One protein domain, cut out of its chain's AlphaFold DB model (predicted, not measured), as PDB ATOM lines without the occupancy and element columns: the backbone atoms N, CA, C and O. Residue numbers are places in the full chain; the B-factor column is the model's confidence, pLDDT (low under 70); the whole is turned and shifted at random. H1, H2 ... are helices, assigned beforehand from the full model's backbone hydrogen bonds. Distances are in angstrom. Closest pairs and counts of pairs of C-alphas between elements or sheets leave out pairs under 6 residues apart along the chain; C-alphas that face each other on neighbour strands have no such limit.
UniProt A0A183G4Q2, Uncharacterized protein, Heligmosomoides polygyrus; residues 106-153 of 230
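Overview. This is residues 106 to 153 of the 230 residues of an uncharacterized protein of Heligmosomoides polygyrus (UniProt A0A183G4Q2). One long helix, H1, makes the length of this structure, and a short helix, H2, turns off at its end; the two meet at a corner like a lopsided L. Most of H1 is a free arm, residues 107 to 134. The printed part has 48 residues, with two named helices, H1 then H2, and no named strand: all helix. It is extended, with a radius of gyration of the C-alphas of 17.9 A and spans of 55 by 21 by 8 A.

Arrangement. H1, residues 107 to 141, stands free over residues 107 to 134 and has a kink of 28 degrees near residue 135. With residues 138 to 139 alone it touches H2, residues 144 to 153, only at the corner by their tight link; the closest C-alphas, of Lys 138 and Gly 144, are 7.0 A apart. They run opposite ways at a steep tilt of 67 degrees, only just short of about perpendicular. In H2 every O i to N i+4 pair is within hydrogen-bond range, in H1 28 of 31.

Along the chain. H1 runs 49.9 A from C-alpha 107 at (-46.080, -4.409, -8.794) to C-alpha 141. H2 runs 14.0 A and ends at C-alpha 153, (-47.431, -51.642, 10.174).

Size, cuts and confidence. The C-alphas farthest apart, of Thr 106 and Asp 143, are 55.4 A apart. The printed part has no cut. The pLDDT is under 70 at residues 106 to 109, 131 to 145 and 147.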
ATOM      1  N   THR A 106     -48.988  -6.080 -12.310       61.00
ATOM      2  CA  THR A 106     -48.539  -4.790 -11.760       61.00
ATOM      3  C   THR A 106     -47.827  -5.059 -10.426       61.00
ATOM      4  O   THR A 106     -48.148  -6.043  -9.752       61.00
ATOM      5  N   ALA A 107     -46.856  -4.228 -10.032       61.09
ATOM      6  CA  ALA A 107     -46.080  -4.409  -8.794       61.09
ATOM      7  C   ALA A 107     -46.968  -4.577  -7.539       61.09
ATOM      8  O   ALA A 107     -46.637  -5.359  -6.646       61.09
ATOM      9  N   ASP A 108     -48.144  -3.947  -7.529       63.81
ATOM     10  CA  ASP A 108     -49.125  -4.046  -6.444       63.81
ATOM     11  C   ASP A 108     -49.826  -5.417  -6.380       63.81
ATOM     12  O   ASP A 108     -50.010  -5.979  -5.298       63.81
ATOM     13  N   ASN A 109     -50.118  -6.035  -7.530       69.38
ATOM     14  CA  ASN A 109     -50.748  -7.361  -7.604       69.38
ATOM     15  C   ASN A 109     -49.800  -8.482  -7.154       69.38
ATOM     16  O   ASN A 109     -50.241  -9.505  -6.631       69.38
ATOM     17  N   TRP A 110     -48.487  -8.293  -7.321       75.19
ATOM     18  CA  TRP A 110     -47.486  -9.243  -6.829       75.19
ATOM     19  C   TRP A 110     -47.472  -9.320  -5.301       75.19
ATOM     20  O   TRP A 110     -47.354 -10.409  -4.738       75.19
ATOM     21  N   ARG A 111     -47.648  -8.175  -4.631       79.50
ATOM     22  CA  ARG A 111     -47.687  -8.104  -3.168       79.50
ATOM     23  C   ARG A 111     -48.923  -8.807  -2.610       79.50
ATOM     24  O   ARG A 111     -48.783  -9.627  -1.709       79.50
ATOM     25  N   ILE A 112     -50.090  -8.566  -3.214       79.56
ATOM     26  CA  ILE A 112     -51.353  -9.241  -2.867       79.56
ATOM     27  C   ILE A 112     -51.232 -10.759  -3.078       79.56
ATOM     28  O   ILE A 112     -51.624 -11.545  -2.218       79.56
ATOM     29  N   TYR A 113     -50.636 -11.186  -4.195       79.00
ATOM     30  CA  TYR A 113     -50.409 -12.603  -4.476       79.00
ATOM     31  C   TYR A 113     -49.476 -13.267  -3.453       79.00
ATOM     32  O   TYR A 113     -49.780 -14.355  -2.960       79.00
ATOM     33  N   GLU A 114     -48.343 -12.644  -3.117       83.00
ATOM     34  CA  GLU A 114     -47.401 -13.208  -2.145       83.00
ATOM     35  C   GLU A 114     -47.979 -13.231  -0.726       83.00
ATOM     36  O   GLU A 114     -47.754 -14.196   0.008       83.00
ATOM     37  N   GLU A 115     -48.783 -12.236  -0.351       84.50
ATOM     38  CA  GLU A 115     -49.501 -12.225   0.922       84.50
ATOM     39  C   GLU A 115     -50.550 -13.343   0.985       84.50
ATOM     40  O   GLU A 115     -50.529 -14.142   1.924       84.50
ATOM     41  N   ALA A 116     -51.374 -13.500  -0.054       87.56
ATOM     42  CA  ALA A 116     -52.350 -14.584  -0.154       87.56
ATOM     43  C   ALA A 116     -51.681 -15.970  -0.147       87.56
ATOM     44  O   ALA A 116     -52.117 -16.888   0.549       87.56
ATOM     45  N   LYS A 117     -50.567 -16.131  -0.864       88.31
ATOM     46  CA  LYS A 117     -49.776 -17.367  -0.903       88.31
ATOM     47  C   LYS A 117     -49.121 -17.673   0.440       88.31
ATOM     48  O   LYS A 117     -49.098 -18.831   0.857       88.31
ATOM     49  N   ARG A 118     -48.584 -16.663   1.131       93.25
ATOM     50  CA  ARG A 118     -48.034 -16.813   2.484       93.25
ATOM     51  C   ARG A 118     -49.139 -17.177   3.474       93.25
ATOM     52  O   ARG A 118     -48.934 -18.094   4.266       93.25
ATOM     53  N   ALA A 119     -50.299 -16.525   3.397       89.94
ATOM     54  CA  ALA A 119     -51.464 -16.820   4.225       89.94
ATOM     55  C   ALA A 119     -51.968 -18.252   3.996       89.94
ATOM     56  O   ALA A 119     -52.128 -18.994   4.960       89.94
ATOM     57  N   ALA A 120     -52.101 -18.689   2.741       90.00
ATOM     58  CA  ALA A 120     -52.488 -20.056   2.401       90.00
ATOM     59  C   ALA A 120     -51.465 -21.088   2.904       90.00
ATOM     60  O   ALA A 120     -51.840 -22.084   3.518       90.00
ATOM     61  N   LYS A 121     -50.161 -20.835   2.723       85.38
ATOM     62  CA  LYS A 121     -49.101 -21.698   3.272       85.38
ATOM     63  C   LYS A 121     -49.163 -21.782   4.794       85.38
ATOM     64  O   LYS A 121     -49.024 -22.874   5.335       85.38
ATOM     65  N   LYS A 122     -49.388 -20.653   5.474       92.00
ATOM     66  CA  LYS A 122     -49.544 -20.598   6.931       92.00
ATOM     67  C   LYS A 122     -50.796 -21.351   7.376       92.00
ATOM     68  O   LYS A 122     -50.700 -22.140   8.301       92.00
ATOM     69  N   ALA A 123     -51.928 -21.179   6.698       89.25
ATOM     70  CA  ALA A 123     -53.170 -21.885   7.001       89.25
ATOM     71  C   ALA A 123     -53.032 -23.401   6.800       89.25
ATOM     72  O   ALA A 123     -53.448 -24.170   7.656       89.25
ATOM     73  N   VAL A 124     -52.381 -23.841   5.719       86.88
ATOM     74  CA  VAL A 124     -52.085 -25.263   5.486       86.88
ATOM     75  C   VAL A 124     -51.116 -25.803   6.533       86.88
ATOM     76  O   VAL A 124     -51.294 -26.928   6.987       86.88
ATOM     77  N   ALA A 125     -50.098 -25.028   6.917       84.81
ATOM     78  CA  ALA A 125     -49.189 -25.411   7.991       84.81
ATOM     79  C   ALA A 125     -49.946 -25.548   9.316       84.81
ATOM     80  O   ALA A 125     -49.877 -26.610   9.904       84.81
ATOM     81  N   VAL A 126     -50.748 -24.555   9.717       85.44
ATOM     82  CA  VAL A 126     -51.578 -24.596  10.933       85.44
ATOM     83  C   VAL A 126     -52.562 -25.763  10.898       85.44
ATOM     84  O   VAL A 126     -52.611 -26.521  11.850       85.44
ATOM     85  N   ALA A 127     -53.283 -25.983   9.797       84.75
ATOM     86  CA  ALA A 127     -54.218 -27.103   9.680       84.75
ATOM     87  C   ALA A 127     -53.510 -28.466   9.743       84.75
ATOM     88  O   ALA A 127     -54.038 -29.412  10.326       84.75
ATOM     89  N   LYS A 128     -52.307 -28.582   9.161       79.88
ATOM     90  CA  LYS A 128     -51.465 -29.775   9.309       79.88
ATOM     91  C   LYS A 128     -51.026 -29.937  10.757       79.88
ATOM     92  O   LYS A 128     -51.243 -31.005  11.309       79.88
ATOM     93  N   THR A 129     -50.456 -28.896  11.346       79.19
ATOM     94  CA  THR A 129     -49.989 -28.851  12.731       79.19
ATOM     95  C   THR A 129     -51.127 -29.230  13.673       79.19
ATOM     96  O   THR A 129     -51.036 -30.291  14.251       79.19
ATOM     97  N   SER A 130     -52.293 -28.578  13.658       72.88
ATOM     98  CA  SER A 130     -53.451 -28.974  14.480       72.88
ATOM     99  C   SER A 130     -53.929 -30.419  14.259       72.88
ATOM    100  O   SER A 130     -54.284 -31.095  15.221       72.88
ATOM    101  N   ARG A 131     -53.916 -30.934  13.017       66.81
ATOM    102  CA  ARG A 131     -54.288 -32.336  12.733       66.81
ATOM    103  C   ARG A 131     -53.271 -33.333  13.298       66.81
ATOM    104  O   ARG A 131     -53.648 -34.440  13.678       66.81
ATOM    105  N   TYR A 132     -51.989 -32.982  13.279       58.75
ATOM    106  CA  TYR A 132     -50.925 -33.838  13.792       58.75
ATOM    107  C   TYR A 132     -50.723 -33.656  15.296       58.75
ATOM    108  O   TYR A 132     -50.487 -34.663  15.941       58.75
ATOM    109  N   ASP A 133     -50.905 -32.458  15.850       66.44
ATOM    110  CA  ASP A 133     -50.767 -32.109  17.270       66.44
ATOM    111  C   ASP A 133     -51.801 -32.843  18.126       66.44
ATOM    112  O   ASP A 133     -51.434 -33.447  19.123       66.44
ATOM    113  N   GLU A 134     -53.069 -32.915  17.698       66.12
ATOM    114  CA  GLU A 134     -54.096 -33.695  18.415       66.12
ATOM    115  C   GLU A 134     -53.772 -35.203  18.422       66.12
ATOM    116  O   GLU A 134     -54.057 -35.934  19.376       66.12
ATOM    117  N   GLY A 135     -53.156 -35.686  17.339       61.78
ATOM    118  CA  GLY A 135     -52.618 -37.040  17.256       61.78
ATOM    119  C   GLY A 135     -51.364 -37.218  18.113       61.78
ATOM    120  O   GLY A 135     -51.217 -38.258  18.747       61.78
ATOM    121  N   ASN A 136     -50.492 -36.209  18.166       58.53
ATOM    122  CA  ASN A 136     -49.227 -36.224  18.892       58.53
ATOM    123  C   ASN A 136     -49.449 -36.153  20.402       58.53
ATOM    124  O   ASN A 136     -48.855 -36.943  21.116       58.53
ATOM    125  N   GLU A 137     -50.376 -35.328  20.893       66.31
ATOM    126  CA  GLU A 137     -50.757 -35.290  22.311       66.31
ATOM    127  C   GLU A 137     -51.298 -36.647  22.794       66.31
ATOM    128  O   GLU A 137     -51.002 -37.080  23.907       66.31
ATOM    129  N   LYS A 138     -52.057 -37.362  21.948       61.56
ATOM    130  CA  LYS A 138     -52.540 -38.730  22.228       61.56
ATOM    131  C   LYS A 138     -51.416 -39.772  22.193       61.56
ATOM    132  O   LYS A 138     -51.514 -40.772  22.900       61.56
ATOM    133  N   LEU A 139     -50.371 -39.542  21.396       58.53
ATOM    134  CA  LEU A 139     -49.161 -40.370  21.360       58.53
ATOM    135  C   LEU A 139     -48.219 -40.070  22.540       58.53
ATOM    136  O   LEU A 139     -47.577 -40.988  23.039       58.53
ATOM    137  N   GLU A 140     -48.169 -38.826  23.019       63.12
ATOM    138  CA  GLU A 140     -47.335 -38.397  24.148       63.12
ATOM    139  C   GLU A 140     -47.963 -38.731  25.514       63.12
ATOM    140  O   GLU A 140     -47.235 -38.965  26.476       63.12
ATOM    141  N   ARG A 141     -49.301 -38.814  25.623       58.88
ATOM    142  CA  ARG A 141     -49.992 -39.091  26.902       58.88
ATOM    143  C   ARG A 141     -50.123 -40.566  27.297       58.88
ATOM    144  O   ARG A 141     -50.183 -40.828  28.494       58.88
ATOM    145  N   CYS A 142     -50.261 -41.515  26.364       56.84
ATOM    146  CA  CYS A 142     -50.600 -42.916  26.685       56.84
ATOM    147  C   CYS A 142     -50.156 -43.895  25.592       56.84
ATOM    148  O   CYS A 142     -50.628 -43.796  24.461       56.84
ATOM    149  N   ASP A 143     -49.333 -44.888  25.952       59.38
ATOM    150  CA  ASP A 143     -49.020 -46.092  25.152       59.38
ATOM    151  C   ASP A 143     -48.781 -45.809  23.645       59.38
ATOM    152  O   ASP A 143     -49.172 -46.573  22.751       59.38
ATOM    153  N   GLY A 144     -48.173 -44.649  23.353       61.91
ATOM    154  CA  GLY A 144     -48.034 -44.091  22.006       61.91
ATOM    155  C   GLY A 144     -47.217 -44.982  21.083       61.91
ATOM    156  O   GLY A 144     -47.494 -45.064  19.886       61.91
ATOM    157  N   GLU A 145     -46.296 -45.756  21.656       63.41
ATOM    158  CA  GLU A 145     -45.489 -46.759  20.964       63.41
ATOM    159  C   GLU A 145     -46.357 -47.825  20.279       63.41
ATOM    160  O   GLU A 145     -46.127 -48.181  19.119       63.41
ATOM    161  N   ARG A 146     -47.430 -48.284  20.937       71.69
ATOM    162  CA  ARG A 146     -48.328 -49.320  20.402       71.69
ATOM    163  C   ARG A 146     -49.232 -48.788  19.290       71.69
ATOM    164  O   ARG A 146     -49.639 -49.539  18.397       71.69
ATOM    165  N   GLN A 147     -49.572 -47.501  19.321       69.12
ATOM    166  CA  GLN A 147     -50.312 -46.840  18.242       69.12
ATOM    167  C   GLN A 147     -49.405 -46.535  17.047       69.12
ATOM    168  O   GLN A 147     -49.776 -46.834  15.909       69.12
ATOM    169  N   PHE A 148     -48.193 -46.041  17.304       74.75
ATOM    170  CA  PHE A 148     -47.174 -45.797  16.289       74.75
ATOM    171  C   PHE A 148     -46.802 -47.086  15.550       74.75
ATOM    172  O   PHE A 148     -46.828 -47.120  14.320       74.75
ATOM    173  N   TYR A 149     -46.573 -48.181  16.283       74.81
ATOM    174  CA  TYR A 149     -46.297 -49.496  15.701       74.81
ATOM    175  C   TYR A 149     -47.451 -49.990  14.812       74.81
ATOM    176  O   TYR A 149     -47.217 -50.472  13.703       74.81
ATOM    177  N   ARG A 150     -48.714 -49.827  15.242       82.12
ATOM    178  CA  ARG A 150     -49.887 -50.185  14.420       82.12
ATOM    179  C   ARG A 150     -49.988 -49.337  13.150       82.12
ATOM    180  O   ARG A 150     -50.233 -49.893  12.080       82.12
ATOM    181  N   LEU A 151     -49.767 -48.026  13.247       79.81
ATOM    182  CA  LEU A 151     -49.805 -47.105  12.108       79.81
ATOM    183  C   LEU A 151     -48.674 -47.386  11.109       79.81
ATOM    184  O   LEU A 151     -48.918 -47.441   9.903       79.81
ATOM    185  N   ALA A 152     -47.457 -47.618  11.602       77.06
ATOM    186  CA  ALA A 152     -46.309 -47.996  10.786       77.06
ATOM    187  C   ALA A 152     -46.558 -49.327  10.059       77.06
ATOM    188  O   ALA A 152     -46.343 -49.419   8.851       77.06
ATOM    189  N   LYS A 153     -47.107 -50.331  10.755       80.88
ATOM    190  CA  LYS A 153     -47.431 -51.642  10.174       80.88
ATOM    191  C   LYS A 153     -48.554 -51.570   9.135       80.88
ATOM    192  O   LYS A 153     -48.490 -52.266   8.127       80.88
TER     193      LYS A 153